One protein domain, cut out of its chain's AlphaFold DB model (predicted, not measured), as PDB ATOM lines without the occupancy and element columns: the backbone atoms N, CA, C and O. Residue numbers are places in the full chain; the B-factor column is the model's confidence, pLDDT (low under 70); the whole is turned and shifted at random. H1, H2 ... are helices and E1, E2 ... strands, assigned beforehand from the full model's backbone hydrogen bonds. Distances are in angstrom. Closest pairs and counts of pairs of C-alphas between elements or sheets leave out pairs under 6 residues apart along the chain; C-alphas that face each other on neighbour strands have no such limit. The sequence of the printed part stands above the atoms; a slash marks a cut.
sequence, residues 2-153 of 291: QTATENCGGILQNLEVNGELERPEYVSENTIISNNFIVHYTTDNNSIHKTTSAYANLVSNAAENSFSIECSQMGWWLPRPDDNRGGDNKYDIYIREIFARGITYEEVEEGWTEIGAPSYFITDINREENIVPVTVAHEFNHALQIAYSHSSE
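This is residues 2 to 153 of the 291 residues of an uncharacterized protein of hydrothermal vent metagenome (UniProt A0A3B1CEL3). A strongly twisted sheet of five strands has two long helices, H1 and H2, packed over one face, H1 over E2 and E3 and H2 chiefly over E5; the two helices cross each other at a steep angle, and no named helix covers the other face. Three long stretches with no named element lie away from the middle of this two-layer body: residues 2 to 28, with C-alphas 10 to 26 A from the mean of all C-alphas, residues 74 to 90, at 11 to 20 A, and residues 107 to 118, at 11 to 24 A. The printed part has 152 residues, with elements in the order E1 E2 H1 E3 E4 E5 H2; the sheet is mixed, in the order E1 E2 E3 E5 E4. The class is mixed, helices and strands, with under half of the residues in named elements. The whole is compact, with a radius of gyration of the C-alphas of 14.7 A and spans of 43 by 40 by 35 A.

After residues 2 to 28, E1, residues 29 to 33, an edge strand, forms a hairpin with E2, residues 37 to 42; they are antiparallel, with N 30 and O 41 2.8 A apart. E2, H1, residues 53 to 73, and E3, residues 91 to 96, make a strand-helix-strand unit, two parallel neighbour strands with a helix between them in the chain, and its crossover is left-handed. N 40 of E2 and O 93 of E3 are 2.8 A apart. H1 is on the sheet at a height of 8.5 A and runs along the strands, at 19 degrees to E2 on the local plane; the closest C-alphas of H1 and E2 are those of Ser 60 and Val 39, 6.3 A. E4, residues 102 to 106, the other edge strand, forms a hairpin with E5, residues 119 to 124, antiparallel, with N 105 and O 120 2.8 A apart. E5 is parallel to E3, with N 123 and O 94 2.8 A apart. H2, residues 132 to 148, is on the same face as H1 at a height of 8.4 A; it lies over E5 and only just over E4, where 3 of its C-alphas fall. H1 and H2 touch, closest at the C-alphas of Ala 62 and Pro 133, 5.0 A, at a steep tilt of 48 degrees, the same way. In H1 and H2 every O i to N i+4 pair is within hydrogen-bond range.

E1 begins at C-alpha 29, (-16.574, -26.116, 31.525), and measures 12.9 A; E2 measures 16.6 A. H1 measures 28.8 A from C-alpha 53, (-19.374, -30.414, 21.433). E3 measures 16.4 A, E4 13.5 A and E5 17.0 A. H2 measures 24.9 A and ends at C-alpha 148, (3.821, -49.401, 34.033).

The C-alphas of Asn 45 and Thr 113, the two farthest apart, are 42.7 A apart. The printed part has no cut. The links H1 to E3 and E4 to E5 are long. Residues 2 to 21 have pLDDT under 70; the mean of the printed part is 86.1.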
ATOM      1  N   GLN A   2      10.889 -18.813  14.767       22.89
ATOM      2  CA  GLN A   2      11.152 -20.086  15.424       22.89
ATOM      3  C   GLN A   2      10.256 -21.081  14.689       22.89
ATOM      4  O   GLN A   2       9.043 -20.893  14.641       22.89
ATOM      5  N   THR A   3      10.862 -22.015  13.966       22.31
ATOM      6  CA  THR A   3      10.151 -23.081  13.260       22.31
ATOM      7  C   THR A   3       9.316 -23.848  14.276       22.31
ATOM      8  O   THR A   3       9.874 -24.339  15.255       22.31
ATOM      9  N   ALA A   4       8.001 -23.910  14.066       25.20
ATOM     10  CA  ALA A   4       7.115 -24.795  14.805       25.20
ATOM     11  C   ALA A   4       7.598 -26.233  14.572       25.20
ATOM     12  O   ALA A   4       7.417 -26.787  13.492       25.20
ATOM     13  N   THR A   5       8.319 -26.793  15.537       33.91
ATOM     14  CA  THR A   5       8.570 -28.230  15.591       33.91
ATOM     15  C   THR A   5       7.293 -28.851  16.123       33.91
ATOM     16  O   THR A   5       6.938 -28.619  17.277       33.91
ATOM     17  N   GLU A   6       6.571 -29.565  15.263       41.16
ATOM     18  CA  GLU A   6       5.489 -30.452  15.675       41.16
ATOM     19  C   GLU A   6       6.055 -31.434  16.706       41.16
ATOM     20  O   GLU A   6       6.850 -32.305  16.368       41.16
ATOM     21  N   ASN A   7       5.694 -31.255  17.974       45.94
ATOM     22  CA  ASN A   7       5.966 -32.224  19.027       45.94
ATOM     23  C   ASN A   7       4.618 -32.886  19.351       45.94
ATOM     24  O   ASN A   7       3.733 -32.228  19.890       45.94
ATOM     25  N   CYS A   8       4.422 -34.144  18.958       46.41
ATOM     26  CA  CYS A   8       3.469 -35.038  19.641       46.41
ATOM     27  C   CYS A   8       4.185 -35.599  20.888       46.41
ATOM     28  O   CYS A   8       5.411 -35.621  20.870       46.41
ATOM     29  N   GLY A   9       3.522 -35.980  21.980       45.06
ATOM     30  CA  GLY A   9       4.215 -36.732  23.048       45.06
ATOM     31  C   GLY A   9       5.302 -35.978  23.837       45.06
ATOM     32  O   GLY A   9       6.120 -36.556  24.548       45.06
ATOM     33  N   GLY A  10       5.359 -34.644  23.776       46.56
ATOM     34  CA  GLY A  10       6.246 -33.929  24.690       46.56
ATOM     35  C   GLY A  10       5.734 -34.097  26.118       46.56
ATOM     36  O   GLY A  10       4.830 -33.359  26.461       46.56
ATOM     37  N   ILE A  11       6.295 -34.982  26.955       44.97
ATOM     38  CA  ILE A  11       6.028 -34.961  28.407       44.97
ATOM     39  C   ILE A  11       6.528 -33.611  28.922       44.97
ATOM     40  O   ILE A  11       7.719 -33.410  29.187       44.97
ATOM     41  N   LEU A  12       5.637 -32.626  28.978       45.12
ATOM     42  CA  LEU A  12       5.930 -31.358  29.606       45.12
ATOM     43  C   LEU A  12       5.739 -31.572  31.097       45.12
ATOM     44  O   LEU A  12       4.619 -31.640  31.579       45.12
ATOM     45  N   GLN A  13       6.839 -31.583  31.841       40.97
ATOM     46  CA  GLN A  13       6.785 -31.479  33.302       40.97
ATOM     47  C   GLN A  13       6.163 -30.149  33.777       40.97
ATOM     48  O   GLN A  13       5.848 -30.004  34.947       40.97
ATOM     49  N   ASN A  14       5.941 -29.175  32.881       40.41
ATOM     50  CA  ASN A  14       5.655 -27.797  33.270       40.41
ATOM     51  C   ASN A  14       4.287 -27.307  32.764       40.41
ATOM     52  O   ASN A  14       4.208 -26.490  31.844       40.41
ATOM     53  N   LEU A  15       3.216 -27.761  33.418       45.16
ATOM     54  CA  LEU A  15       2.074 -26.897  33.757       45.16
ATOM     55  C   LEU A  15       2.146 -26.584  35.258       45.16
ATOM     56  O   LEU A  15       1.214 -26.837  36.008       45.16
ATOM     57  N   GLU A  16       3.296 -26.082  35.711       40.69
ATOM     58  CA  GLU A  16       3.446 -25.644  37.095       40.69
ATOM     59  C   GLU A  16       2.824 -24.252  37.257       40.69
ATOM     60  O   GLU A  16       3.329 -23.260  36.718       40.69
ATOM     61  N   VAL A  17       1.750 -24.163  38.037       45.03
ATOM     62  CA  VAL A  17       1.292 -22.904  38.632       45.03
ATOM     63  C   VAL A  17       1.700 -22.958  40.099       45.03
ATOM     64  O   VAL A  17       1.330 -23.867  40.826       45.03
ATOM     65  N   ASN A  18       2.539 -22.016  40.540       38.94
ATOM     66  CA  ASN A  18       3.079 -21.976  41.911       38.94
ATOM     67  C   ASN A  18       3.852 -23.235  42.372       38.94
ATOM     68  O   ASN A  18       4.077 -23.388  43.570       38.94
ATOM     69  N   GLY A  19       4.320 -24.078  41.447       41.06
ATOM     70  CA  GLY A  19       5.072 -25.299  41.760       41.06
ATOM     71  C   GLY A  19       4.212 -26.553  41.944       41.06
ATOM     72  O   GLY A  19       4.746 -27.577  42.355       41.06
ATOM     73  N   GLU A  20       2.915 -26.489  41.627       43.81
ATOM     74  CA  GLU A  20       2.021 -27.649  41.568       43.81
ATOM     75  C   GLU A  20       1.553 -27.865  40.119       43.81
ATOM     76  O   GLU A  20       1.247 -26.909  39.398       43.81
ATOM     77  N   LEU A  21       1.541 -29.128  39.676       56.53
ATOM     78  CA  LEU A  21       0.903 -29.540  38.423       56.53
ATOM     79  C   LEU A  21      -0.613 -29.432  38.612       56.53
ATOM     80  O   LEU A  21      -1.233 -30.301  39.221       56.53
ATOM     81  N   GLU A  22      -1.211 -28.363  38.092       70.19
ATOM     82  CA  GLU A  22      -2.661 -28.173  38.136       70.19
ATOM     83  C   GLU A  22      -3.303 -28.669  36.835       70.19
ATOM     84  O   GLU A  22      -2.887 -28.309  35.726       70.19
ATOM     85  N   ARG A  23      -4.346 -29.497  36.969       87.62
ATOM     86  CA  ARG A  23      -5.196 -29.884  35.838       87.62
ATOM     87  C   ARG A  23      -5.819 -28.640  35.200       87.62
ATOM     88  O   ARG A  23      -6.089 -27.658  35.891       87.62
ATOM     89  N   PRO A  24      -6.077 -28.651  33.884       88.81
ATOM     90  CA  PRO A  24      -6.747 -27.534  33.244       88.81
ATOM     91  C   PRO A  24      -8.099 -27.165  33.852       88.81
ATOM     92  O   PRO A  24      -8.978 -28.008  33.986       88.81
ATOM     93  N   GLU A  25      -8.307 -25.869  34.070       87.62
ATOM     94  CA  GLU A  25      -9.611 -25.318  34.433       87.62
ATOM     95  C   GLU A  25     -10.213 -24.481  33.294       87.62
ATOM     96  O   GLU A  25      -9.505 -23.792  32.547       87.62
ATOM     97  N   TYR A  26     -11.546 -24.484  33.198       90.19
ATOM     98  CA  TYR A  26     -12.299 -23.630  32.281       90.19
ATOM     99  C   TYR A  26     -13.305 -22.762  33.039       90.19
ATOM    100  O   TYR A  26     -14.065 -23.246  33.871       90.19
ATOM    101  N   VAL A  27     -13.410 -21.484  32.659       87.19
ATOM    102  CA  VAL A  27     -14.407 -20.541  33.214       87.19
ATOM    103  C   VAL A  27     -15.851 -21.022  32.988       87.19
ATOM    104  O   VAL A  27     -16.755 -20.713  33.762       87.19
ATOM    105  N   SER A  28     -16.094 -21.765  31.909       92.56
ATOM    106  CA  SER A  28     -17.381 -22.396  31.600       92.56
ATOM    107  C   SER A  28     -17.130 -23.775  31.000       92.56
ATOM    108  O   SER A  28     -17.118 -23.952  29.776       92.56
ATOM    109  N   GLU A  29     -16.845 -24.728  31.882       96.06
ATOM    110  CA  GLU A  29     -16.574 -26.116  31.525       96.06
ATOM    111  C   GLU A  29     -17.832 -26.848  31.041       96.06
ATOM    112  O   GLU A  29     -18.946 -26.637  31.521       96.06
ATOM    113  N   ASN A  30     -17.626 -27.724  30.065       97.50
ATOM    114  CA  ASN A  30     -18.553 -28.752  29.632       97.50
ATOM    115  C   ASN A  30     -17.808 -30.092  29.663       97.50
ATOM    116  O   ASN A  30     -16.602 -30.132  29.413       97.50
ATOM    117  N   THR A  31     -18.534 -31.186  29.891       98.00
ATOM    118  CA  THR A  31     -17.964 -32.536  29.877       98.00
ATOM    119  C   THR A  31     -18.728 -33.470  28.944       98.00
ATOM    120  O   THR A  31     -19.935 -33.323  28.730       98.00
ATOM    121  N   ILE A  32     -18.016 -34.433  28.360       98.12
ATOM    122  CA  ILE A  32     -18.596 -35.640  27.760       98.12
ATOM    123  C   ILE A  32     -18.097 -36.820  28.580       98.12
ATOM    124  O   ILE A  32     -16.894 -37.033  28.675       98.12
ATOM    125  N   ILE A  33     -19.023 -37.568  29.173       98.06
ATOM    126  CA  ILE A  33     -18.713 -38.735  30.000       98.06
ATOM    127  C   ILE A  33     -19.068 -39.983  29.198       98.06
ATOM    128  O   ILE A  33     -20.228 -40.168  28.818       98.06
ATOM    129  N   SER A  34     -18.075 -40.829  28.949       98.00
ATOM    130  CA  SER A  34     -18.240 -42.137  28.317       98.00
ATOM    131  C   SER A  34     -17.997 -43.254  29.343       98.00
ATOM    132  O   SER A  34     -18.103 -43.031  30.552       98.00
ATOM    133  N   ASN A  35     -17.751 -44.487  28.896       97.50
ATOM    134  CA  ASN A  35     -17.584 -45.615  29.813       97.50
ATOM    135  C   ASN A  35     -16.282 -45.494  30.613       97.50
ATOM    136  O   ASN A  35     -16.284 -45.733  31.820       97.50
ATOM    137  N   ASN A  36     -15.199 -45.118  29.930       98.12
ATOM    138  CA  ASN A  36     -13.841 -45.130  30.467       98.12
ATOM    139  C   ASN A  36     -13.228 -43.730  30.611       98.12
ATOM    140  O   ASN A  36     -12.208 -43.600  31.285       98.12
ATOM    141  N   PHE A  37     -13.840 -42.697  30.016       98.56
ATOM    142  CA  PHE A  37     -13.249 -41.360  29.917       98.56
ATOM    143  C   PHE A  37     -14.199 -40.234  30.327       98.56
ATOM    144  O   PHE A  37     -15.426 -40.351  30.202       98.56
ATOM    145  N   ILE A  38     -13.605 -39.112  30.735       98.12
ATOM    146  CA  ILE A  38     -14.256 -37.802  30.790       98.12
ATOM    147  C   ILE A  38     -13.480 -36.848  29.883       98.12
ATOM    148  O   ILE A  38     -12.277 -36.664  30.035       98.12
ATOM    149  N   VAL A  39     -14.176 -36.232  28.929       98.38
ATOM    150  CA  VAL A  39     -13.602 -35.207  28.050       98.38
ATOM    151  C   VAL A  39     -14.045 -33.826  28.516       98.38
ATOM    152  O   VAL A  39     -15.227 -33.492  28.421       98.38
ATOM    153  N   HIS A  40     -13.089 -33.020  28.966       98.06
ATOM    154  CA  HIS A  40     -13.251 -31.662  29.469       98.06
ATOM    155  C   HIS A  40     -12.979 -30.627  28.379       98.06
ATOM    156  O   HIS A  40     -11.917 -30.622  27.750       98.06
ATOM    157  N   TYR A  41     -13.927 -29.718  28.158       97.50
ATOM    158  CA  TYR A  41     -13.818 -28.699  27.117       97.50
ATOM    159  C   TYR A  41     -14.637 -27.449  27.445       97.50
ATOM    160  O   TYR A  41     -15.470 -27.431  28.349       97.50
ATOM    161  N   THR A  42     -14.459 -26.384  26.665       97.44
ATOM    162  CA  THR A  42     -15.296 -25.186  26.774       97.44
ATOM    163  C   THR A  42     -15.836 -24.734  25.425       97.44
ATOM    164  O   THR A  42     -15.182 -24.859  24.391       97.44
ATOM    165  N   THR A  43     -17.058 -24.202  25.444       96.69
ATOM    166  CA  THR A  43     -17.728 -23.579  24.290       96.69
ATOM    167  C   THR A  43     -17.826 -22.057  24.426       96.69
ATOM    168  O   THR A  43     -18.426 -21.402  23.568       96.69
ATOM    169  N   ASP A  44     -17.229 -21.478  25.477       96.44
ATOM    170  CA  ASP A  44     -17.241 -20.035  25.720       96.44
ATOM    171  C   ASP A  44     -16.590 -19.280  24.554       96.44
ATOM    172  O   ASP A  44     -15.437 -19.510  24.194       96.44
ATOM    173  N   ASN A  45     -17.336 -18.334  23.979       94.69
ATOM    174  CA  ASN A  45     -16.881 -17.492  22.877       94.69
ATOM    175  C   ASN A  45     -15.684 -16.602  23.231       94.69
ATOM    176  O   ASN A  45     -15.012 -16.135  22.314       94.69
ATOM    177  N   ASN A  46     -15.430 -16.360  24.518       95.38
ATOM    178  CA  ASN A  46     -14.305 -15.550  24.986       95.38
ATOM    179  C   ASN A  46     -13.069 -16.383  25.356       95.38
ATOM    180  O   ASN A  46     -12.027 -15.807  25.666       95.38
ATOM    181  N   SER A  47     -13.171 -17.715  25.345       93.94
ATOM    182  CA  SER A  47     -12.055 -18.594  25.682       93.94
ATOM    183  C   SER A  47     -11.153 -18.834  24.475       93.94
ATOM    184  O   SER A  47     -11.626 -19.153  23.386       93.94
ATOM    185  N   ILE A  48      -9.839 -18.771  24.691       91.50
ATOM    186  CA  ILE A  48      -8.843 -19.213  23.702       91.50
ATOM    187  C   ILE A  48      -8.885 -20.734  23.479       91.50
ATOM    188  O   ILE A  48      -8.500 -21.220  22.428       91.50
ATOM    189  N   HIS A  49      -9.422 -21.491  24.440       94.50
ATOM    190  CA  HIS A  49      -9.560 -22.950  24.377       94.50
ATOM    191  C   HIS A  49     -10.917 -23.396  23.824       94.50
ATOM    192  O   HIS A  49     -11.321 -24.544  23.996       94.50
ATOM    193  N   LYS A  50     -11.672 -22.472  23.224       95.50
ATOM    194  CA  LYS A  50     -12.999 -22.763  22.699       95.50
ATOM    195  C   LYS A  50     -12.933 -23.868  21.645       95.50
ATOM    196  O   LYS A  50     -12.241 -23.740  20.641       95.50
ATOM    197  N   THR A  51     -13.772 -24.883  21.817       95.88
ATOM    198  CA  THR A  51     -14.063 -25.904  20.805       95.88
ATOM    199  C   THR A  51     -15.579 -26.122  20.688       95.88
ATOM    200  O   THR A  51     -16.381 -25.325  21.184       95.88
ATOM    201  N   THR A  52     -16.003 -27.172  19.989       96.38
ATOM    202  CA  THR A  52     -17.411 -27.554  19.838       96.38
ATOM    203  C   THR A  52     -17.694 -28.887  20.519       96.38
ATOM    204  O   THR A  52     -16.827 -29.754  20.607       96.38
ATOM    205  N   SER A  53     -18.946 -29.107  20.924       97.12
ATOM    206  CA  SER A  53     -19.374 -30.414  21.433       97.12
ATOM    207  C   SER A  53     -19.206 -31.533  20.398       97.12
ATOM    208  O   SER A  53     -19.015 -32.681  20.778       97.12
ATOM    209  N   ALA A  54     -19.263 -31.229  19.095       97.00
ATOM    210  CA  ALA A  54     -19.028 -32.217  18.040       97.00
ATOM    211  C   ALA A  54     -17.568 -32.695  18.032       97.00
ATOM    212  O   ALA A  54     -17.320 -33.897  18.027       97.00
ATOM    213  N   TYR A  55     -16.616 -31.762  18.123       97.06
ATOM    214  CA  TYR A  55     -15.192 -32.085  18.228       97.06
ATOM    215  C   TYR A  55     -14.880 -32.851  19.522       97.06
ATOM    216  O   TYR A  55     -14.192 -33.865  19.494       97.06
ATOM    217  N   ALA A  56     -15.469 -32.445  20.650       97.81
ATOM    218  CA  ALA A  56     -15.304 -33.173  21.906       97.81
ATOM    219  C   ALA A  56     -15.870 -34.610  21.843       97.81
ATOM    220  O   ALA A  56     -15.275 -35.535  22.394       97.81
ATOM    221  N   ASN A  57     -16.978 -34.832  21.121       98.25
ATOM    222  CA  ASN A  57     -17.501 -36.183  20.874       98.25
ATOM    223  C   ASN A  57     -16.567 -37.010  19.978       98.25
ATOM    224  O   ASN A  57     -16.435 -38.210  20.202       98.25
ATOM    225  N   LEU A  58     -15.910 -36.399  18.984       98.06
ATOM    226  CA  LEU A  58     -14.904 -37.079  18.160       98.06
ATOM    227  C   LEU A  58     -13.747 -37.601  19.027       98.06
ATOM    228  O   LEU A  58     -13.389 -38.770  18.911       98.06
ATOM    229  N   VAL A  59     -13.231 -36.766  19.935       98.50
ATOM    230  CA  VAL A  59     -12.185 -37.149  20.901       98.50
ATOM    231  C   VAL A  59     -12.659 -38.288  21.809       98.50
ATOM    232  O   VAL A  59     -11.960 -39.289  21.944       98.50
ATOM    233  N   SER A  60     -13.865 -38.184  22.381       98.62
ATOM    234  CA  SER A  60     -14.431 -39.227  23.252       98.62
ATOM    235  C   SER A  60     -14.591 -40.572  22.529       98.62
ATOM    236  O   SER A  60     -14.197 -41.610  23.059       98.62
ATOM    237  N   ASN A  61     -15.101 -40.567  21.294       98.62
ATOM    238  CA  ASN A  61     -15.255 -41.786  20.496       98.62
ATOM    239  C   ASN A  61     -13.903 -42.410  20.128       98.62
ATOM    240  O   ASN A  61     -13.761 -43.632  20.178       98.62
ATOM    241  N   ALA A  62     -12.915 -41.582  19.771       98.56
ATOM    242  CA  ALA A  62     -11.563 -42.053  19.503       98.56
ATOM    243  C   ALA A  62     -10.938 -42.702  20.745       98.56
ATOM    244  O   ALA A  62     -10.332 -43.762  20.625       98.56
ATOM    245  N   ALA A  63     -11.145 -42.117  21.929       98.81
ATOM    246  CA  ALA A  63     -10.620 -42.636  23.190       98.81
ATOM    247  C   ALA A  63     -11.225 -44.001  23.544       98.81
ATOM    248  O   ALA A  63     -10.499 -44.933  23.882       98.81
ATOM    249  N   GLU A  64     -12.543 -44.165  23.398       98.81
ATOM    250  CA  GLU A  64     -13.203 -45.460  23.617       98.81
ATOM    251  C   GLU A  64     -12.733 -46.535  22.623       98.81
ATOM    252  O   GLU A  64     -12.575 -47.700  23.001       98.81
ATOM    253  N   ASN A  65     -12.460 -46.164  21.367       98.75
ATOM    254  CA  ASN A  65     -11.879 -47.090  20.393       98.75
ATOM    255  C   ASN A  65     -10.445 -47.495  20.778       98.75
ATOM    256  O   ASN A  65     -10.143 -48.691  20.814       98.75
ATOM    257  N   SER A  66      -9.596 -46.529  21.144       98.75
ATOM    258  CA  SER A  66      -8.238 -46.788  21.637       98.75
ATOM    259  C   SER A  66      -8.255 -47.693  22.874       98.75
ATOM    260  O   SER A  66      -7.558 -48.701  22.910       98.75
ATOM    261  N   PHE A  67      -9.147 -47.447  23.839       98.81
ATOM    262  CA  PHE A  67      -9.332 -48.325  25.001       98.81
ATOM    263  C   PHE A  67      -9.739 -49.751  24.613       98.81
ATOM    264  O   PHE A  67      -9.244 -50.730  25.184       98.81
ATOM    265  N   SER A  68     -10.654 -49.897  23.652       98.75
ATOM    266  CA  SER A  68     -11.078 -51.217  23.181       98.75
ATOM    267  C   SER A  68      -9.893 -52.023  22.648       98.75
ATOM    268  O   SER A  68      -9.751 -53.198  22.983       98.75
ATOM    269  N   ILE A  69      -9.020 -51.399  21.862       98.62
ATOM    270  CA  ILE A  69      -7.880 -52.081  21.245       98.62
ATOM    271  C   ILE A  69      -6.749 -52.268  22.264       98.62
ATOM    272  O   ILE A  69      -6.378 -53.402  22.576       98.62
ATOM    273  N   GLU A  70      -6.247 -51.188  22.854       98.62
ATOM    274  CA  GLU A  70      -5.064 -51.213  23.717       98.62
ATOM    275  C   GLU A  70      -5.314 -51.971  25.028       98.62
ATOM    276  O   GLU A  70      -4.555 -52.865  25.410       98.62
ATOM    277  N   CYS A  71      -6.420 -51.690  25.714       98.31
ATOM    278  CA  CYS A  71      -6.699 -52.322  27.001       98.31
ATOM    279  C   CYS A  71      -7.420 -53.658  26.821       98.31
ATOM    280  O   CYS A  71      -6.995 -54.671  27.375       98.31
ATOM    281  N   SER A  72      -8.514 -53.693  26.052       98.31
ATOM    282  CA  SER A  72      -9.381 -54.884  26.037       98.31
ATOM    283  C   SER A  72      -8.850 -56.007  25.142       98.31
ATOM    284  O   SER A  72      -8.993 -57.176  25.501       98.31
ATOM    285  N   GLN A  73      -8.241 -55.683  23.997       98.06
ATOM    286  CA  GLN A  73      -7.725 -56.686  23.055       98.06
ATOM    287  C   GLN A  73      -6.247 -57.001  23.305       98.06
ATOM    288  O   GLN A  73      -5.872 -58.171  23.383       98.06
ATOM    289  N   MET A  74      -5.406 -55.974  23.469       97.81
ATOM    290  CA  MET A  74      -3.961 -56.144  23.667       97.81
ATOM    291  C   MET A  74      -3.574 -56.360  25.138       97.81
ATOM    292  O   MET A  74      -2.503 -56.903  25.424       97.81
ATOM    293  N   GLY A  75      -4.444 -55.987  26.081       98.00
ATOM    294  CA  GLY A  75      -4.272 -56.288  27.500       98.00
ATOM    295  C   GLY A  75      -3.274 -55.392  28.228       98.00
ATOM    296  O   GLY A  75      -2.712 -55.850  29.230       98.00
ATOM    297  N   TRP A  76      -3.007 -54.179  27.730       98.25
ATOM    298  CA  TRP A  76      -2.208 -53.177  28.444       98.25
ATOM    299  C   TRP A  76      -2.809 -52.877  29.822       98.25
ATOM    300  O   TRP A  76      -4.010 -53.047  30.049       98.25
ATOM    301  N   TRP A  77      -1.967 -52.470  30.774       96.69
ATOM    302  CA  TRP A  77      -2.455 -52.007  32.071       96.69
ATOM    303  C   TRP A  77      -3.326 -50.773  31.898       96.69
ATOM    304  O   TRP A  77      -3.016 -49.905  31.093       96.69
ATOM    305  N   LEU A  78      -4.399 -50.701  32.685       97.12
ATOM    306  CA  LEU A  78      -5.241 -49.514  32.732       97.12
ATOM    307  C   LEU A  78      -4.451 -48.340  33.329       97.12
ATOM    308  O   LEU A  78      -3.586 -48.581  34.183       97.12
ATOM    309  N   PRO A  79      -4.776 -47.089  32.951       95.50
ATOM    310  CA  PRO A  79      -4.247 -45.923  33.640       95.50
ATOM    311  C   PRO A  79      -4.479 -46.028  35.150       95.50
ATOM    312  O   PRO A  79      -5.478 -46.603  35.603       95.50
ATOM    313  N   ARG A  80      -3.549 -45.493  35.947       93.19
ATOM    314  CA  ARG A  80      -3.726 -45.468  37.401       93.19
ATOM    315  C   ARG A  80      -4.884 -44.525  37.753       93.19
ATOM    316  O   ARG A  80      -4.956 -43.454  37.156       93.19
ATOM    317  N   PRO A  81      -5.762 -44.903  38.702       91.19
ATOM    318  CA  PRO A  81      -6.784 -43.997  39.212       91.19
ATOM    319  C   PRO A  81      -6.158 -42.727  39.776       91.19
ATOM    320  O   PRO A  81      -5.048 -42.760  40.303       91.19
ATOM    321  N   ASP A  82      -6.896 -41.632  39.713       89.38
ATOM    322  CA  ASP A  82      -6.451 -40.300  40.104       89.38
ATOM    323  C   ASP A  82      -7.176 -39.763  41.348       89.38
ATOM    324  O   ASP A  82      -7.196 -38.558  41.590       89.38
ATOM    325  N   ASP A  83      -7.774 -40.648  42.144       89.62
ATOM    326  CA  ASP A  83      -8.518 -40.316  43.362       89.62
ATOM    327  C   ASP A  83      -9.693 -39.338  43.148       89.62
ATOM    328  O   ASP A  83     -10.056 -38.559  44.034       89.62
ATOM    329  N   ASN A  84     -10.381 -39.464  42.009       90.06
ATOM    330  CA  ASN A  84     -11.521 -38.650  41.565       90.06
ATOM    331  C   ASN A  84     -11.173 -37.197  41.216       90.06
ATOM    332  O   ASN A  84     -12.066 -36.337  41.201       90.06
ATOM    333  N   ARG A  85      -9.898 -36.889  40.952       89.38
ATOM    334  CA  ARG A  85      -9.540 -35.621  40.302       89.38
ATOM    335  C   ARG A  85     -10.243 -35.555  38.943       89.38
ATOM    336  O   ARG A  85     -10.596 -36.578  38.382       89.38
ATOM    337  N   GLY A  86     -10.567 -34.357  38.457       85.06
ATOM    338  CA  GLY A  86     -11.342 -34.236  37.211       85.06
ATOM    339  C   GLY A  86     -12.826 -34.608  37.314       85.06
ATOM    340  O   GLY A  86     -13.613 -34.310  36.426       85.06
ATOM    341  N   GLY A  87     -13.273 -35.173  38.438       86.00
ATOM    342  CA  GLY A  87     -14.690 -35.340  38.760       86.00
ATOM    343  C   GLY A  87     -15.096 -36.769  39.111       86.00
ATOM    344  O   GLY A  87     -15.974 -36.937  39.958       86.00
ATOM    345  N   ASP A  88     -14.472 -37.788  38.512       88.62
ATOM    346  CA  ASP A  88     -14.562 -39.196  38.932       88.62
ATOM    347  C   ASP A  88     -13.290 -39.977  38.530       88.62
ATOM    348  O   ASP A  88     -12.348 -39.370  38.060       88.62
ATOM    349  N   ASN A  89     -13.222 -41.295  38.763       88.50
ATOM    350  CA  ASN A  89     -12.021 -42.112  38.476       88.50
ATOM    351  C   ASN A  89     -11.884 -42.591  37.009       88.50
ATOM    352  O   ASN A  89     -11.091 -43.496  36.729       88.50
ATOM    353  N   LYS A  90     -12.708 -42.107  36.076       95.94
ATOM    354  CA  LYS A  90     -12.482 -42.300  34.634       95.94
ATOM    355  C   LYS A  90     -11.289 -41.469  34.198       95.94
ATOM    356  O   LYS A  90     -10.947 -40.487  34.829       95.94
ATOM    357  N   TYR A  91     -10.677 -41.860  33.088       97.88
ATOM    358  CA  TYR A  91      -9.489 -41.173  32.614       97.88
ATOM    359  C   TYR A  91      -9.830 -39.818  31.978       97.88
ATOM    360  O   TYR A  91     -10.687 -39.731  31.089       97.88
ATOM    361  N   ASP A  92      -9.135 -38.773  32.409       98.00
ATOM    362  CA  ASP A  92      -9.356 -37.405  31.964       98.00
ATOM    363  C   ASP A  92      -8.670 -37.066  30.638       98.00
ATOM    364  O   ASP A  92      -7.472 -37.285  30.434       98.00
ATOM    365  N   ILE A  93      -9.433 -36.405  29.769       98.00
ATOM    366  CA  ILE A  93      -8.948 -35.805  28.529       98.00
ATOM    367  C   ILE A  93      -9.368 -34.340  28.490       98.00
ATOM    368  O   ILE A  93     -10.554 -34.026  28.550       98.00
ATOM    369  N   TYR A  94      -8.420 -33.431  28.301       97.31
ATOM    370  CA  TYR A  94      -8.693 -31.998  28.192       97.31
ATOM    371  C   TYR A  94      -8.522 -31.517  26.752       97.31
ATOM    372  O   TYR A  94      -7.546 -31.859  26.091       97.31
ATOM    373  N   ILE A  95      -9.436 -30.683  26.255       97.12
ATOM    374  CA  ILE A  95      -9.317 -30.066  24.927       97.12
ATOM    375  C   ILE A  95      -8.945 -28.591  25.083       97.12
ATOM    376  O   ILE A  95      -9.771 -27.772  25.494       97.12
ATOM    377  N   ARG A  96      -7.703 -28.235  24.729       93.25
ATOM    378  CA  ARG A  96      -7.171 -26.866  24.852       93.25
ATOM    379  C   ARG A  96      -6.345 -26.460  23.649       93.25
ATOM    380  O   ARG A  96      -5.790 -27.297  22.968       93.25
ATOM    381  N   GLU A  97      -6.212 -25.158  23.438       90.44
ATOM    382  CA  GLU A  97      -5.183 -24.627  22.537       90.44
ATOM    383  C   GLU A  97      -3.791 -24.932  23.091       90.44
ATOM    384  O   GLU A  97      -3.433 -24.461  24.174       90.44
ATOM    385  N   ILE A  98      -3.023 -25.720  22.339       87.00
ATOM    386  CA  ILE A  98      -1.640 -26.088  22.647       87.00
ATOM    387  C   ILE A  98      -0.786 -26.045  21.371       87.00
ATOM    388  O   ILE A  98      -1.270 -26.210  20.256       87.00
ATOM    389  N   PHE A  99       0.529 -25.877  21.517       83.44
ATOM    390  CA  PHE A  99       1.474 -25.874  20.385       83.44
ATOM    391  C   PHE A  99       1.940 -27.287  19.972       83.44
ATOM    392  O   PHE A  99       3.029 -27.457  19.428       83.44
ATOM    393  N   ALA A 100       1.116 -28.299  20.240       84.88
ATOM    394  CA  ALA A 100       1.353 -29.728  20.024       84.88
ATOM    395  C   ALA A 100       0.051 -30.399  19.553       84.88
ATOM    396  O   ALA A 100      -1.006 -29.780  19.624       84.88
ATOM    397  N   ARG A 101       0.095 -31.635  19.032       88.56
ATOM    398  CA  ARG A 101      -1.137 -32.395  18.698       88.56
ATOM    399  C   ARG A 101      -1.850 -32.858  19.969       88.56
ATOM    400  O   ARG A 101      -3.069 -32.735  20.093       88.56
ATOM    401  N   GLY A 102      -1.054 -33.359  20.899       90.94
ATOM    402  CA  GLY A 102      -1.451 -33.789  22.220       90.94
ATOM    403  C   GLY A 102      -0.244 -33.795  23.150       90.94
ATOM    404  O   GLY A 102       0.895 -33.639  22.692       90.94
ATOM    405  N   ILE A 103      -0.527 -33.849  24.448       89.69
ATOM    406  CA  ILE A 103       0.454 -33.845  25.531       89.69
ATOM    407  C   ILE A 103      -0.110 -34.653  26.697       89.69
ATOM    408  O   ILE A 103      -1.150 -34.285  27.245       89.69
ATOM    409  N   THR A 104       0.607 -35.686  27.127       92.56
ATOM    410  CA  THR A 104       0.287 -36.451  28.338       92.56
ATOM    411  C   THR A 104       1.093 -35.939  29.531       92.56
ATOM    412  O   THR A 104       2.310 -35.764  29.442       92.56
ATOM    413  N   TYR A 105       0.411 -35.697  30.649       88.62
ATOM    414  CA  TYR A 105       0.984 -35.211  31.900       88.62
ATOM    415  C   TYR A 105       0.936 -36.312  32.955       88.62
ATOM    416  O   TYR A 105      -0.136 -36.820  33.282       88.62
ATOM    417  N   GLU A 106       2.098 -36.666  33.498       89.19
ATOM    418  CA  GLU A 106       2.198 -37.513  34.686       89.19
ATOM    419  C   GLU A 106       1.901 -36.698  35.953       89.19
ATOM    420  O   GLU A 106       2.319 -35.548  36.076       89.19
ATOM    421  N   GLU A 107       1.187 -37.293  36.906       87.38
ATOM    422  CA  GLU A 107       0.814 -36.649  38.168       87.38
ATOM    423  C   GLU A 107       1.575 -37.295  39.330       87.38
ATOM    424  O   GLU A 107       1.039 -38.113  40.080       87.38
ATOM    425  N   VAL A 108       2.854 -36.935  39.444       83.50
ATOM    426  CA  VAL A 108       3.777 -37.440  40.467       83.50
ATOM    427  C   VAL A 108       4.015 -36.357  41.519       83.50
ATOM    428  O   VAL A 108       4.483 -35.267  41.204       83.50
ATOM    429  N   GLU A 109       3.722 -36.666  42.780       81.31
ATOM    430  CA  GLU A 109       3.936 -35.754  43.914       81.31
ATOM    431  C   GLU A 109       5.318 -35.944  44.572       81.31
ATOM    432  O   GLU A 109       6.003 -36.956  44.379       81.31
ATOM    433  N   GLU A 110       5.745 -34.978  45.396       79.81
ATOM    434  CA  GLU A 110       6.988 -35.109  46.164       79.81
ATOM    435  C   GLU A 110       6.939 -36.354  47.068       79.81
ATOM    436  O   GLU A 110       6.036 -36.534  47.882       79.81
ATOM    437  N   GLY A 111       7.950 -37.219  46.948       77.94
ATOM    438  CA  GLY A 111       8.024 -38.458  47.722       77.94
ATOM    439  C   GLY A 111       7.218 -39.621  47.141       77.94
ATOM    440  O   GLY A 111       7.076 -40.635  47.827       77.94
ATOM    441  N   TRP A 112       6.731 -39.520  45.900       82.62
ATOM    442  CA  TRP A 112       6.127 -40.648  45.191       82.62
ATOM    443  C   TRP A 112       7.080 -41.851  45.143       82.62
ATOM    444  O   TRP A 112       8.255 -41.728  44.794       82.62
ATOM    445  N   THR A 113       6.575 -43.024  45.529       80.25
ATOM    446  CA  THR A 113       7.364 -44.270  45.591       80.25
ATOM    447  C   THR A 113       6.765 -45.411  44.778       80.25
ATOM    448  O   THR A 113       7.385 -46.473  44.671       80.25
ATOM    449  N   GLU A 114       5.572 -45.222  44.210       81.19
ATOM    450  CA  GLU A 114       4.956 -46.229  43.353       81.19
ATOM    451  C   GLU A 114       5.618 -46.236  41.977       81.19
ATOM    452  O   GLU A 114       6.063 -45.206  41.489       81.19
ATOM    453  N   ILE A 115       5.684 -47.405  41.338       82.75
ATOM    454  CA  ILE A 115       6.376 -47.542  40.048       82.75
ATOM    455  C   ILE A 115       5.607 -46.821  38.932       82.75
ATOM    456  O   ILE A 115       6.219 -46.195  38.071       82.75
ATOM    457  N   GLY A 116       4.276 -46.901  38.946       88.81
ATOM    458  CA  GLY A 116       3.412 -46.163  38.026       88.81
ATOM    459  C   GLY A 116       2.819 -44.921  38.680       88.81
ATOM    460  O   GLY A 116       2.879 -44.778  39.901       88.81
ATOM    461  N   ALA A 117       2.217 -44.054  37.872       90.62
ATOM    462  CA  ALA A 117       1.570 -42.835  38.347       90.62
ATOM    463  C   ALA A 117       0.212 -42.595  37.663       90.62
ATOM    464  O   ALA A 117      -0.031 -43.129  36.573       90.62
ATOM    465  N   PRO A 118      -0.691 -41.819  38.289       92.75
ATOM    466  CA  PRO A 118      -1.830 -41.219  37.606       92.75
ATOM    467  C   PRO A 118      -1.355 -40.264  36.508       92.75
ATOM    468  O   PRO A 118      -0.215 -39.793  36.506       92.75
ATOM    469  N   SER A 119      -2.224 -40.018  35.538       93.44
ATOM    470  CA  SER A 119      -1.964 -39.080  34.449       93.44
ATOM    471  C   SER A 119      -3.274 -38.581  33.859       93.44
ATOM    472  O   SER A 119      -4.330 -39.169  34.083       93.44
ATOM    473  N   TYR A 120      -3.173 -37.539  33.047       95.19
ATOM    474  CA  TYR A 120      -4.208 -37.100  32.118       95.19
ATOM    475  C   TYR A 120      -3.530 -36.666  30.818       95.19
ATOM    476  O   TYR A 120      -2.318 -36.429  30.798       95.19
ATOM    477  N   PHE A 121      -4.287 -36.490  29.735       95.12
ATOM    478  CA  PHE A 121      -3.727 -35.849  28.545       95.12
ATOM    479  C   PHE A 121      -4.575 -34.697  28.025       95.12
ATOM    480  O   PHE A 121      -5.780 -34.594  28.253       95.12
ATOM    481  N   ILE A 122      -3.900 -33.799  27.319       94.75
ATOM    482  CA  ILE A 122      -4.485 -32.667  26.617       94.75
ATOM    483  C   ILE A 122      -4.392 -32.948  25.120       94.75
ATOM    484  O   ILE A 122      -3.331 -33.321  24.629       94.75
ATOM    485  N   THR A 123      -5.475 -32.731  24.381       94.12
ATOM    486  CA  THR A 123      -5.467 -32.679  22.915       94.12
ATOM    487  C   THR A 123      -5.785 -31.268  22.434       94.12
ATOM    488  O   THR A 123      -6.493 -30.506  23.098       94.12
ATOM    489  N   ASP A 124      -5.229 -30.907  21.283       93.31
ATOM    490  CA  ASP A 124      -5.388 -29.572  20.725       93.31
ATOM    491  C   ASP A 124      -6.815 -29.295  20.223       93.31
ATOM    492  O   ASP A 124      -7.534 -30.202  19.794       93.31
ATOM    493  N   ILE A 125      -7.231 -28.026  20.237       89.69
ATOM    494  CA  ILE A 125      -8.584 -27.603  19.825       89.69
ATOM    495  C   ILE A 125      -8.802 -27.633  18.307       89.69
ATOM    496  O   ILE A 125      -9.953 -27.651  17.874       89.69
ATOM    497  N   ASN A 126      -7.731 -27.602  17.504       79.12
ATOM    498  CA  ASN A 126      -7.795 -27.324  16.066       79.12
ATOM    499  C   ASN A 126      -6.989 -28.337  15.240       79.12
ATOM    500  O   ASN A 126      -6.054 -27.970  14.522       79.12
ATOM    501  N   ARG A 127      -7.358 -29.618  15.311       86.12
ATOM    502  CA  ARG A 127      -6.759 -30.667  14.474       86.12
ATOM    503  C   ARG A 127      -7.718 -31.155  13.402       86.12
ATOM    504  O   ARG A 127      -8.935 -31.101  13.559       86.12
ATOM    505  N   GLU A 128      -7.143 -31.607  12.289       87.00
ATOM    506  CA  GLU A 128      -7.911 -32.236  11.218       87.00
ATOM    507  C   GLU A 128      -8.608 -33.486  11.766       87.00
ATOM    508  O   GLU A 128      -8.007 -34.266  12.510       87.00
ATOM    509  N   GLU A 129      -9.881 -33.683  11.416       87.62
ATOM    510  CA  GLU A 129     -10.717 -34.739  12.005       87.62
ATOM    511  C   GLU A 129     -10.145 -36.150  11.800       87.62
ATOM    512  O   GLU A 129     -10.359 -37.025  12.630       87.62
ATOM    513  N   ASN A 130      -9.387 -36.373  10.724       87.88
ATOM    514  CA  ASN A 130      -8.704 -37.637  10.439       87.88
ATOM    515  C   ASN A 130      -7.422 -37.844  11.265       87.88
ATOM    516  O   ASN A 130      -6.944 -38.970  11.334       87.88
ATOM    517  N   ILE A 131      -6.864 -36.799  11.882       90.62
ATOM    518  CA  ILE A 131      -5.648 -36.870  12.711       90.62
ATOM    519  C   ILE A 131      -6.000 -37.024  14.198       90.62
ATOM    520  O   ILE A 131      -5.235 -37.620  14.954       90.62
ATOM    521  N   VAL A 132      -7.163 -36.525  14.631       94.75
ATOM    522  CA  VAL A 132      -7.622 -36.652  16.027       94.75
ATOM    523  C   VAL A 132      -7.570 -38.102  16.536       94.75
ATOM    524  O   VAL A 132      -7.029 -38.301  17.623       94.75
ATOM    525  N   PRO A 133      -8.044 -39.126  15.794       96.62
ATOM    526  CA  PRO A 133      -8.062 -40.492  16.303       96.62
ATOM    527  C   PRO A 133      -6.664 -41.040  16.604       96.62
ATOM    528  O   PRO A 133      -6.431 -41.532  17.707       96.62
ATOM    529  N   VAL A 134      -5.712 -40.873  15.680       96.25
ATOM    530  CA  VAL A 134      -4.320 -41.303  15.892       96.25
ATOM    531  C   VAL A 134      -3.644 -40.512  17.013       96.25
ATOM    532  O   VAL A 134      -2.951 -41.098  17.833       96.25
ATOM    533  N   THR A 135      -3.917 -39.208  17.154       95.88
ATOM    534  CA  THR A 135      -3.430 -38.436  18.314       95.88
ATOM    535  C   THR A 135      -3.964 -38.988  19.632       95.88
ATOM    536  O   THR A 135      -3.208 -39.109  20.589       95.88
ATOM    537  N   VAL A 136      -5.247 -39.337  19.697       98.25
ATOM    538  CA  VAL A 136      -5.843 -39.888  20.917       98.25
ATOM    539  C   VAL A 136      -5.266 -41.266  21.250       98.25
ATOM    540  O   VAL A 136      -4.988 -41.513  22.416       98.25
ATOM    541  N   ALA A 137      -5.033 -42.139  20.263       98.50
ATOM    542  CA  ALA A 137      -4.318 -43.404  20.485       98.50
ATOM    543  C   ALA A 137      -2.894 -43.182  21.014       98.50
ATOM    544  O   ALA A 137      -2.487 -43.821  21.977       98.50
ATOM    545  N   HIS A 138      -2.159 -42.232  20.435       97.75
ATOM    546  CA  HIS A 138      -0.803 -41.896  20.862       97.75
ATOM    547  C   HIS A 138      -0.751 -41.454  22.334       97.75
ATOM    548  O   HIS A 138      -0.034 -42.040  23.143       97.75
ATOM    549  N   GLU A 139      -1.540 -40.439  22.696       97.75
ATOM    550  CA  GLU A 139      -1.527 -39.885  24.054       97.75
ATOM    551  C   GLU A 139      -2.136 -40.852  25.077       97.75
ATOM    552  O   GLU A 139      -1.628 -40.997  26.189       97.75
ATOM    553  N   PHE A 140      -3.180 -41.597  24.700       98.56
ATOM    554  CA  PHE A 140      -3.707 -42.633  25.581       98.56
ATOM    555  C   PHE A 140      -2.667 -43.729  25.835       98.56
ATOM    556  O   PHE A 140      -2.521 -44.165  26.975       98.56
ATOM    557  N   ASN A 141      -1.868 -44.110  24.833       98.38
ATOM    558  CA  ASN A 141      -0.802 -45.083  25.038       98.38
ATOM    559  C   ASN A 141       0.241 -44.598  26.053       98.38
ATOM    560  O   ASN A 141       0.683 -45.391  26.887       98.38
ATOM    561  N   HIS A 142       0.594 -43.307  26.062       97.31
ATOM    562  CA  HIS A 142       1.451 -42.749  27.115       97.31
ATOM    563  C   HIS A 142       0.853 -42.932  28.513       97.31
ATOM    564  O   HIS A 142       1.580 -43.312  29.430       97.31
ATOM    565  N   ALA A 143      -0.460 -42.760  28.684       96.56
ATOM    566  CA  ALA A 143      -1.126 -43.030  29.959       96.56
ATOM    567  C   ALA A 143      -0.919 -44.481  30.433       96.56
ATOM    568  O   ALA A 143      -0.653 -44.735  31.612       96.56
ATOM    569  N   LEU A 144      -0.990 -45.444  29.506       98.00
ATOM    570  CA  LEU A 144      -0.761 -46.863  29.801       98.00
ATOM    571  C   LEU A 144       0.714 -47.137  30.120       98.00
ATOM    572  O   LEU A 144       1.018 -47.890  31.044       98.00
ATOM    573  N   GLN A 145       1.642 -46.501  29.399       96.25
ATOM    574  CA  GLN A 145       3.082 -46.575  29.671       96.25
ATOM    575  C   GLN A 145       3.419 -46.043  31.073       96.25
ATOM    576  O   GLN A 145       4.138 -46.706  31.825       96.25
ATOM    577  N   ILE A 146       2.851 -44.898  31.462       94.19
ATOM    578  CA  ILE A 146       3.026 -44.291  32.792       94.19
ATOM    579  C   ILE A 146       2.457 -45.206  33.889       94.19
ATOM    580  O   ILE A 146       3.021 -45.291  34.982       94.19
ATOM    581  N   ALA A 147       1.396 -45.970  33.603       94.75
ATOM    582  CA  ALA A 147       0.871 -46.957  34.547       94.75
ATOM    583  C   ALA A 147       1.855 -48.108  34.833       94.75
ATOM    584  O   ALA A 147       1.825 -48.668  35.942       94.75
ATOM    585  N   TYR A 148       2.718 -48.451  33.864       93.69
ATOM    586  CA  TYR A 148       3.821 -49.401  34.033       93.69
ATOM    587  C   TYR A 148       5.013 -48.788  34.761       93.69
ATOM    588  O   TYR A 148       5.536 -49.425  35.671       93.69
ATOM    589  N   SER A 149       5.468 -47.605  34.336       89.81
ATOM    590  CA  SER A 149       6.615 -46.914  34.928       89.81
ATOM    591  C   SER A 149       6.627 -45.421  34.599       89.81
ATOM    592  O   SER A 149       6.705 -45.049  33.427       89.81
ATOM    593  N   HIS A 150       6.694 -44.579  35.634       83.81
ATOM    594  CA  HIS A 150       6.881 -43.124  35.521       83.81
ATOM    595  C   HIS A 150       8.369 -42.707  35.359       83.81
ATOM    596  O   HIS A 150       8.734 -41.543  35.485       83.81
ATOM    597  N   SER A 151       9.278 -43.663  35.126       80.88
ATOM    598  CA  SER A 151      10.731 -43.418  34.999       80.88
ATOM    599  C   SER A 151      11.329 -43.984  33.705       80.88
ATOM    600  O   SER A 151      12.494 -44.383  33.649       80.88
ATOM    601  N   SER A 152      10.512 -44.047  32.654       84.62
ATOM    602  CA  SER A 152      10.851 -44.692  31.384       84.62
ATOM    603  C   SER A 152      11.629 -43.774  30.436       84.62
ATOM    604  O   SER A 152      11.537 -42.549  30.487       84.62
ATOM    605  N   GLU A 153      12.420 -44.360  29.535       89.75
ATOM    606  CA  GLU A 153      13.196 -43.570  28.581       89.75
ATOM    607  C   GLU A 153      12.322 -43.049  27.432       89.75
ATOM    608  O   GLU A 153      11.766 -43.827  26.656       89.75
TER     609      GLU A 153